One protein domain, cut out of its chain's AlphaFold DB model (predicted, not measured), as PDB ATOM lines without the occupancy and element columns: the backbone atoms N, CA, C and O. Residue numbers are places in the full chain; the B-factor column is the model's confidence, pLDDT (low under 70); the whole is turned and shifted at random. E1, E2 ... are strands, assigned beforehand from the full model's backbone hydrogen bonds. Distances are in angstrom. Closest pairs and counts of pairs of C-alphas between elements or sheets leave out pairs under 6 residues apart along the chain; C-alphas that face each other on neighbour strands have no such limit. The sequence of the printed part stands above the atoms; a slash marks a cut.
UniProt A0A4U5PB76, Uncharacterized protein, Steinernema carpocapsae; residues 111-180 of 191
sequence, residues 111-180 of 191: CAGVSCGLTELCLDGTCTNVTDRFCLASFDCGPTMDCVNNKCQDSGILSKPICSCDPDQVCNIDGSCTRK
ATOM      1  N   CYS A 111     232.473 241.501 265.323       89.50
ATOM      2  CA  CYS A 111     231.571 241.134 266.403       89.50
ATOM      3  C   CYS A 111     230.437 242.147 266.617       89.50
ATOM      4  O   CYS A 111     229.568 241.908 267.454       89.50
ATOM      5  N   ALA A 112     230.396 243.247 265.856       87.94
ATOM      6  CA  ALA A 112     229.313 244.217 265.933       87.94
ATOM      7  C   ALA A 112     227.973 243.562 265.554       87.94
ATOM      8  O   ALA A 112     227.786 243.094 264.430       87.94
ATOM      9  N   GLY A 113     227.040 243.528 266.510       84.31
ATOM     10  CA  GLY A 113     225.725 242.899 266.347       84.31
ATOM     11  C   GLY A 113     225.723 241.367 266.440       84.31
ATOM     12  O   GLY A 113     224.669 240.760 266.266       84.31
ATOM     13  N   VAL A 114     226.864 240.734 266.731       89.56
ATOM     14  CA  VAL A 114     226.940 239.288 266.971       89.56
ATOM     15  C   VAL A 114     226.549 239.001 268.419       89.56
ATOM     16  O   VAL A 114     227.134 239.549 269.350       89.56
ATOM     17  N   SER A 115     225.566 238.121 268.604       90.69
ATOM     18  CA  SER A 115     225.147 237.630 269.918       90.69
ATOM     19  C   SER A 115     225.572 236.173 270.065       90.69
ATOM     20  O   SER A 115     225.134 235.327 269.285       90.69
ATOM     21  N   CYS A 116     226.444 235.892 271.032       90.56
ATOM     22  CA  CYS A 116     226.944 234.547 271.317       90.56
ATOM     23  C   CYS A 116     226.240 233.922 272.527       90.56
ATOM     24  O   CYS A 116     225.590 234.616 273.311       90.56
ATOM     25  N   GLY A 117     226.369 232.599 272.679       86.94
ATOM     26  CA  GLY A 117     225.868 231.890 273.853       86.94
ATOM     27  C   GLY A 117     226.562 232.313 275.156       86.94
ATOM     28  O   GLY A 117     227.611 232.949 275.152       86.94
ATOM     29  N   LEU A 118     225.995 231.910 276.297       82.94
ATOM     30  CA  LEU A 118     226.480 232.289 277.637       82.94
ATOM     31  C   LEU A 118     227.936 231.888 277.922       82.94
ATOM     32  O   LEU A 118     228.597 232.534 278.730       82.94
ATOM     33  N   THR A 119     228.422 230.822 277.288       86.12
ATOM     34  CA  THR A 119     229.782 230.282 277.458       86.12
ATOM     35  C   THR A 119     230.661 230.535 276.236       86.12
ATOM     36  O   THR A 119     231.681 229.868 276.046       86.12
ATOM     37  N   GLU A 120     230.269 231.483 275.383       90.69
ATOM     38  CA  GLU A 120     230.945 231.790 274.132       90.69
ATOM     39  C   GLU A 120     231.364 233.259 274.055       90.69
ATOM     40  O   GLU A 120     230.657 234.160 274.501       90.69
ATOM     41  N   LEU A 121     232.506 233.507 273.418       90.25
ATOM     42  CA  LEU A 121     232.946 234.839 273.025       90.25
ATOM     43  C   LEU A 121     233.039 234.939 271.510       90.25
ATOM     44  O   LEU A 121     233.510 234.016 270.838       90.25
ATOM     45  N   CYS A 122     232.645 236.097 270.986       91.88
ATOM     46  CA  CYS A 122     232.871 236.417 269.589       91.88
ATOM     47  C   CYS A 122     234.355 236.723 269.356       91.88
ATOM     48  O   CYS A 122     234.908 237.673 269.912       91.88
ATOM     49  N   LEU A 123     234.986 235.922 268.502       89.88
ATOM     50  CA  LEU A 123     236.336 236.121 267.997       89.88
ATOM     51  C   LEU A 123     236.255 236.218 266.476       89.88
ATOM     52  O   LEU A 123     235.850 235.269 265.809       89.88
ATOM     53  N   ASP A 124     236.615 237.381 265.937       88.31
ATOM     54  CA  ASP A 124     236.631 237.645 264.491       88.31
ATOM     55  C   ASP A 124     235.297 237.305 263.784       88.31
ATOM     56  O   ASP A 124     235.264 236.823 262.655       88.31
ATOM     57  N   GLY A 125     234.171 237.553 264.461       90.00
ATOM     58  CA  GLY A 125     232.822 237.279 263.944       90.00
ATOM     59  C   GLY A 125     232.318 235.852 264.177       90.00
ATOM     60  O   GLY A 125     231.198 235.539 263.790       90.00
ATOM     61  N   THR A 126     233.108 234.995 264.830       94.44
ATOM     62  CA  THR A 126     232.718 233.620 265.166       94.44
ATOM     63  C   THR A 126     232.554 233.460 266.671       94.44
ATOM     64  O   THR A 126     233.452 233.808 267.436       94.44
ATOM     65  N   CYS A 127     231.426 232.906 267.113       93.94
ATOM     66  CA  CYS A 127     231.235 232.539 268.513       93.94
ATOM     67  C   CYS A 127     232.064 231.296 268.839       93.94
ATOM     68  O   CYS A 127     231.979 230.271 268.164       93.94
ATOM     69  N   THR A 128     232.904 231.410 269.859       92.56
ATOM     70  CA  THR A 128     233.828 230.354 270.274       92.56
ATOM     71  C   THR A 128     233.646 230.075 271.749       92.56
ATOM     72  O   THR A 128     233.558 231.007 272.546       92.56
ATOM     73  N   ASN A 129     233.593 228.797 272.122       92.25
ATOM     74  CA  ASN A 129     233.460 228.428 273.522       92.25
ATOM     75  C   ASN A 129     234.716 228.839 274.300       92.25
ATOM     76  O   ASN A 129     235.837 228.556 273.875       92.25
ATOM     77  N   VAL A 130     234.520 229.512 275.431       91.94
ATOM     78  CA  VAL A 130     235.621 230.012 276.262       91.94
ATOM     79  C   VAL A 130     235.918 229.144 277.468       91.94
ATOM     80  O   VAL A 130     236.923 229.377 278.128       91.94
ATOM     81  N   THR A 131     235.101 228.134 277.754       90.56
ATOM     82  CA  THR A 131     235.311 227.242 278.901       90.56
ATOM     83  C   THR A 131     236.692 226.593 278.825       90.56
ATOM     84  O   THR A 131     237.137 226.193 277.751       90.56
ATOM     85  N   ASP A 132     237.390 226.519 279.960       90.06
ATOM     86  CA  ASP A 132     238.753 225.977 280.079       90.06
ATOM     87  C   ASP A 132     239.845 226.725 279.294       90.06
ATOM     88  O   ASP A 132     241.016 226.326 279.338       90.06
ATOM     89  N   ARG A 133     239.515 227.832 278.616       91.12
ATOM     90  CA  ARG A 133     240.505 228.663 277.931       91.12
ATOM     91  C   ARG A 133     241.426 229.325 278.947       91.12
ATOM     92  O   ARG A 133     240.974 229.798 279.988       91.12
ATOM     93  N   PHE A 134     242.712 229.382 278.611       94.25
ATOM     94  CA  PHE A 134     243.692 230.100 279.412       94.25
ATOM     95  C   PHE A 134     243.321 231.583 279.537       94.25
ATOM     96  O   PHE A 134     243.041 232.234 278.529       94.25
ATOM     97  N   CYS A 135     243.365 232.101 280.759       93.44
ATOM     98  CA  CYS A 135     243.101 233.500 281.083       93.44
ATOM     99  C   CYS A 135     244.107 234.006 282.117       93.44
ATOM    100  O   CYS A 135     244.622 233.230 282.926       93.44
ATOM    101  N   LEU A 136     244.367 235.311 282.095       94.50
ATOM    102  CA  LEU A 136     245.133 236.012 283.125       94.50
ATOM    103  C   LEU A 136     244.201 236.759 284.085       94.50
ATOM    104  O   LEU A 136     244.530 236.924 285.259       94.50
ATOM    105  N   ALA A 137     243.035 237.192 283.606       89.81
ATOM    106  CA  ALA A 137     242.013 237.859 284.402       89.81
ATOM    107  C   ALA A 137     240.602 237.580 283.859       89.81
ATOM    108  O   ALA A 137     240.437 237.178 282.711       89.81
ATOM    109  N   SER A 138     239.558 237.822 284.665       85.94
ATOM    110  CA  SER A 138     238.165 237.541 284.260       85.94
ATOM    111  C   SER A 138     237.717 238.319 283.019       85.94
ATOM    112  O   SER A 138     236.865 237.839 282.281       85.94
ATOM    113  N   PHE A 139     238.324 239.475 282.721       86.44
ATOM    114  CA  PHE A 139     238.007 240.213 281.493       86.44
ATOM    115  C   PHE A 139     238.363 239.428 280.215       86.44
ATOM    116  O   PHE A 139     237.737 239.657 279.183       86.44
ATOM    117  N   ASP A 140     239.317 238.488 280.279       88.94
ATOM    118  CA  ASP A 140     239.688 237.617 279.151       88.94
ATOM    119  C   ASP A 140     238.583 236.598 278.819       88.94
ATOM    120  O   ASP A 140     238.522 236.078 277.703       88.94
ATOM    121  N   CYS A 141     237.720 236.298 279.795       88.19
ATOM    122  CA  CYS A 141     236.689 235.265 279.722       88.19
ATOM    123  C   CYS A 141     235.318 235.801 279.292       88.19
ATOM    124  O   CYS A 141     234.436 235.014 278.951       88.19
ATOM    125  N   GLY A 142     235.145 237.124 279.253       83.88
ATOM    126  CA  GLY A 142     233.877 237.761 278.917       83.88
ATOM    127  C   GLY A 142     233.009 238.090 280.135       83.88
ATOM    128  O   GLY A 142     233.420 237.895 281.273       83.88
ATOM    129  N   PRO A 143     231.802 238.630 279.912       80.38
ATOM    130  CA  PRO A 143     230.968 239.182 280.983       80.38
ATOM    131  C   PRO A 143     230.288 238.130 281.877       80.38
ATOM    132  O   PRO A 143     229.779 238.478 282.939       80.38
ATOM    133  N   THR A 144     230.230 236.871 281.445       79.31
ATOM    134  CA  THR A 144     229.477 235.783 282.097       79.31
ATOM    135  C   THR A 144     230.368 234.717 282.742       79.31
ATOM    136  O   THR A 144     229.843 233.778 283.338       79.31
ATOM    137  N   MET A 145     231.691 234.840 282.614       86.12
ATOM    138  CA  MET A 145     232.666 233.814 282.996       86.12
ATOM    139  C   MET A 145     233.811 234.429 283.820       86.12
ATOM    140  O   MET A 145     234.259 235.541 283.546       86.12
ATOM    141  N   ASP A 146     234.323 233.684 284.800       89.75
ATOM    142  CA  ASP A 146     235.394 234.099 285.703       89.75
ATOM    143  C   ASP A 146     236.697 233.377 285.370       89.75
ATOM    144  O   ASP A 146     236.712 232.196 285.015       89.75
ATOM    145  N   CYS A 147     237.821 234.070 285.557       92.56
ATOM    146  CA  CYS A 147     239.129 233.441 285.465       92.56
ATOM    147  C   CYS A 147     239.500 232.785 286.799       92.56
ATOM    148  O   CYS A 147     239.885 233.459 287.755       92.56
ATOM    149  N   VAL A 148     239.412 231.456 286.862       92.25
ATOM    150  CA  VAL A 148     239.715 230.661 288.057       92.25
ATOM    151  C   VAL A 148     240.801 229.649 287.719       92.25
ATOM    152  O   VAL A 148     240.653 228.831 286.813       92.25
ATOM    153  N   ASN A 149     241.911 229.686 288.462       92.69
ATOM    154  CA  ASN A 149     243.085 228.839 288.217       92.69
ATOM    155  C   ASN A 149     243.620 228.952 286.772       92.69
ATOM    156  O   ASN A 149     243.952 227.944 286.148       92.69
ATOM    157  N   ASN A 150     243.698 230.183 286.246       94.19
ATOM    158  CA  ASN A 150     244.089 230.500 284.864       94.19
ATOM    159  C   ASN A 150     243.199 229.858 283.791       94.19
ATOM    160  O   ASN A 150     243.647 229.653 282.665       94.19
ATOM    161  N   LYS A 151     241.958 229.509 284.135       93.81
ATOM    162  CA  LYS A 151     240.974 228.960 283.208       93.81
ATOM    163  C   LYS A 151     239.657 229.700 283.333       93.81
ATOM    164  O   LYS A 151     239.205 229.966 284.444       93.81
ATOM    165  N   CYS A 152     239.022 229.972 282.204       91.88
ATOM    166  CA  CYS A 152     237.675 230.517 282.200       91.88
ATOM    167  C   CYS A 152     236.673 229.454 282.652       91.88
ATOM    168  O   CYS A 152     236.586 228.366 282.074       91.88
ATOM    169  N   GLN A 153     235.924 229.778 283.695       91.12
ATOM    170  CA  GLN A 153     234.879 228.947 284.279       91.12
ATOM    171  C   GLN A 153     233.610 229.784 284.426       91.12
ATOM    172  O   GLN A 153     233.679 231.008 284.452       91.12
ATOM    173  N   ASP A 154     232.450 229.138 284.492       85.38
ATOM    174  CA  ASP A 154     231.183 229.841 284.708       85.38
ATOM    175  C   ASP A 154     231.244 230.619 286.030       85.38
ATOM    176  O   ASP A 154     231.459 230.026 287.092       85.38
ATOM    177  N   SER A 155     231.066 231.946 285.968       72.56
ATOM    178  CA  SER A 155     231.022 232.799 287.166       72.56
ATOM    179  C   SER A 155     229.841 232.434 288.069       72.56
ATOM    180  O   SER A 155     229.750 232.867 289.223       72.56
ATOM    181  N   GLY A 156     228.869 231.700 287.519       68.50
ATOM    182  CA  GLY A 156     227.597 231.431 288.149       68.50
ATOM    183  C   GLY A 156     226.821 232.717 288.407       68.50
ATOM    184  O   GLY A 156     225.989 232.750 289.298       68.50
ATOM    185  N   ILE A 157     227.090 233.809 287.681       61.88
ATOM    186  CA  ILE A 157     226.373 235.086 287.852       61.88
ATOM    187  C   ILE A 157     224.909 234.936 287.428       61.88
ATOM    188  O   ILE A 157     224.033 235.528 288.044       61.88
ATOM    189  N   LEU A 158     224.623 234.085 286.437       54.84
ATOM    190  CA  LEU A 158     223.244 233.726 286.095       54.84
ATOM    191  C   LEU A 158     222.572 232.833 287.153       54.84
ATOM    192  O   LEU A 158     221.347 232.772 287.203       54.84
ATOM    193  N   SER A 159     223.355 232.132 287.975       54.22
ATOM    194  CA  SER A 159     222.875 231.247 289.043       54.22
ATOM    195  C   SER A 159     222.990 231.861 290.443       54.22
ATOM    196  O   SER A 159     222.447 231.306 291.397       54.22
ATOM    197  N   LYS A 160     223.641 233.023 290.581       60.00
ATOM    198  CA  LYS A 160     223.703 233.807 291.809       60.00
ATOM    199  C   LYS A 160     222.601 234.862 291.786       60.00
ATOM    200  O   LYS A 160     222.615 235.743 290.928       60.00
ATOM    201  N   PRO A 161     221.665 234.821 292.740       61.16
ATOM    202  CA  PRO A 161     220.676 235.874 292.872       61.16
ATOM    203  C   PRO A 161     221.371 237.204 293.188       61.16
ATOM    204  O   PRO A 161     222.268 237.278 294.031       61.16
ATOM    205  N   ILE A 162     220.956 238.271 292.503       70.50
ATOM    206  CA  ILE A 162     221.366 239.632 292.857       70.50
ATOM    207  C   ILE A 162     220.628 239.996 294.148       70.50
ATOM    208  O   ILE A 162     219.424 240.247 294.127       70.50
ATOM    209  N   CYS A 163     221.345 240.014 295.270       74.88
ATOM    210  CA  CYS A 163     220.790 240.398 296.564       74.88
ATOM    211  C   CYS A 163     221.232 241.810 296.978       74.88
ATOM    212  O   CYS A 163     222.425 242.111 296.979       74.88
ATOM    213  N   SER A 164     220.287 242.631 297.447       82.19
ATOM    214  CA  SER A 164     220.574 243.818 298.268       82.19
ATOM    215  C   SER A 164     220.431 243.453 299.747       82.19
ATOM    216  O   SER A 164     219.373 243.667 300.335       82.19
ATOM    217  N   CYS A 165     221.471 242.856 300.329       84.00
ATOM    218  CA  CYS A 165     221.507 242.528 301.757       84.00
ATOM    219  C   CYS A 165     222.178 243.640 302.580       84.00
ATOM    220  O   CYS A 165     223.034 244.366 302.070       84.00
ATOM    221  N   ASP A 166     221.848 243.717 303.872       85.44
ATOM    222  CA  ASP A 166     222.561 244.585 304.816       85.44
ATOM    223  C   ASP A 166     224.033 244.135 305.003       85.44
ATOM    224  O   ASP A 166     224.358 242.961 304.798       85.44
ATOM    225  N   PRO A 167     224.957 245.019 305.436       83.12
ATOM    226  CA  PRO A 167     226.383 244.689 305.597       83.12
ATOM    227  C   PRO A 167     226.689 243.511 306.550       83.12
ATOM    228  O   PRO A 167     227.753 242.875 306.455       83.12
ATOM    229  N   ASP A 168     225.780 243.214 307.486       85.69
ATOM    230  CA  ASP A 168     225.864 242.106 308.446       85.69
ATOM    231  C   ASP A 168     225.283 240.782 307.913       85.69
ATOM    232  O   ASP A 168     225.308 239.764 308.613       85.69
ATOM    233  N   GLN A 169     224.810 240.766 306.667       87.62
ATOM    234  CA  GLN A 169     224.147 239.628 306.044       87.62
ATOM    235  C   GLN A 169     224.962 239.037 304.883       87.62
ATOM    236  O   GLN A 169     225.915 239.627 304.370       87.62
ATOM    237  N   VAL A 170     224.606 237.813 304.502       84.81
ATOM    238  CA  VAL A 170     225.121 237.057 303.360       84.81
ATOM    239  C   VAL A 170     223.949 236.613 302.487       84.81
ATOM    240  O   VAL A 170     222.912 236.195 302.997       84.81
ATOM    241  N   CYS A 171     224.123 236.737 301.172       82.12
ATOM    242  CA  CYS A 171     223.162 236.312 300.154       82.12
ATOM    243  C   CYS A 171     223.276 234.797 299.946       82.12
ATOM    244  O   CYS A 171     224.341 234.297 299.571       82.12
ATOM    245  N   ASN A 172     222.196 234.072 300.214       81.62
ATOM    246  CA  ASN A 172     222.091 232.639 299.973       81.62
ATOM    247  C   ASN A 172     221.722 232.354 298.512       81.62
ATOM    248  O   ASN A 172     221.292 233.227 297.762       81.62
ATOM    249  N   ILE A 173     221.865 231.089 298.117       74.00
ATOM    250  CA  ILE A 173     221.611 230.615 296.748       74.00
ATOM    251  C   ILE A 173     220.127 230.765 296.349       74.00
ATOM    252  O   ILE A 173     219.825 230.908 295.169       74.00
ATOM    253  N   ASP A 174     219.202 230.782 297.312       77.88
ATOM    254  CA  ASP A 174     217.765 231.021 297.094       77.88
ATOM    255  C   ASP A 174     217.392 232.515 297.013       77.88
ATOM    256  O   ASP A 174     216.224 232.857 296.839       77.88
ATOM    257  N   GLY A 175     218.373 233.413 297.147       76.69
ATOM    258  CA  GLY A 175     218.176 234.860 297.141       76.69
ATOM    259  C   GLY A 175     217.769 235.433 298.494       76.69
ATOM    260  O   GLY A 175     217.511 236.632 298.591       76.69
ATOM    261  N   SER A 176     217.725 234.612 299.549       85.12
ATOM    262  CA  SER A 176     217.479 235.084 300.912       85.12
ATOM    263  C   SER A 176     218.747 235.676 301.535       85.12
ATOM    264  O   SER A 176     219.856 235.193 301.307       85.12
ATOM    265  N   CYS A 177     218.594 236.709 302.361       88.88
ATOM    266  CA  CYS A 177     219.691 237.266 303.149       88.88
ATOM    267  C   CYS A 177     219.662 236.677 304.565       88.88
ATOM    268  O   CYS A 177     218.663 236.802 305.274       88.88
ATOM    269  N   THR A 178     220.752 236.051 305.006       89.56
ATOM    270  CA  THR A 178     220.904 235.556 306.388       89.56
ATOM    271  C   THR A 178     222.042 236.279 307.090       89.56
ATOM    272  O   THR A 178     223.013 236.688 306.463       89.56
ATOM    273  N   ARG A 179     221.948 236.470 308.411       88.69
ATOM    274  CA  ARG A 179     223.049 237.074 309.174       88.69
ATOM    275  C   ARG A 179     224.289 236.193 309.125       88.69
ATOM    276  O   ARG A 179     224.190 234.971 309.245       88.69
ATOM    277  N   LYS A 180     225.462 236.824 309.026       80.88
ATOM    278  CA  LYS A 180     226.745 236.130 309.189       80.88
ATOM    279  C   LYS A 180     226.734 235.376 310.527       80.88
ATOM    280  O   LYS A 180     226.380 235.981 311.544       80.88
TER     281      LYS A 180
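This is residues 111 to 180 of the 191 residues of an uncharacterized protein of Steinernema carpocapsae (UniProt A0A4U5PB76). Little regular structure is present: three small two-strand hairpins follow one another along the longest axis, the third set off at the far end of residues 155 to 168. The printed part has 70 residues, no named helix and six named strands, E1 to E6, paired antiparallel in chain order. The class is all strand, with 22 residues in strands. The whole is loose, with a radius of gyration of the C-alphas of 15.3 A and spans of 46 by 28 by 16 A.

E1, residues 120 to 123, and E2, residues 126 to 129, form a hairpin, with N 121 and O 128 within hydrogen-bond range at 2.8 A. E3, residues 145 to 148, and E4, residues 151 to 154, form another, with N 146 and O 153 at 2.8 A. E5, residues 169 to 171, and E6, residues 177 to 179, form the third, with N 178 and O 170 at 3.0 A. Strands of different hairpins are apart.

E1 begins at C-alpha 120 (230.945, 231.790, 274.132); E6 ends at C-alpha 179 (223.049, 237.074, 309.174). E2 and E4 each measure 9.9 A.

The farthest C-alphas, of Asp 124 and Arg 179, are 46.7 A apart. Links E2 to E3 and E4 to E5 are long. The printed part has no cut; residues 156 to 161 have pLDDT under 70.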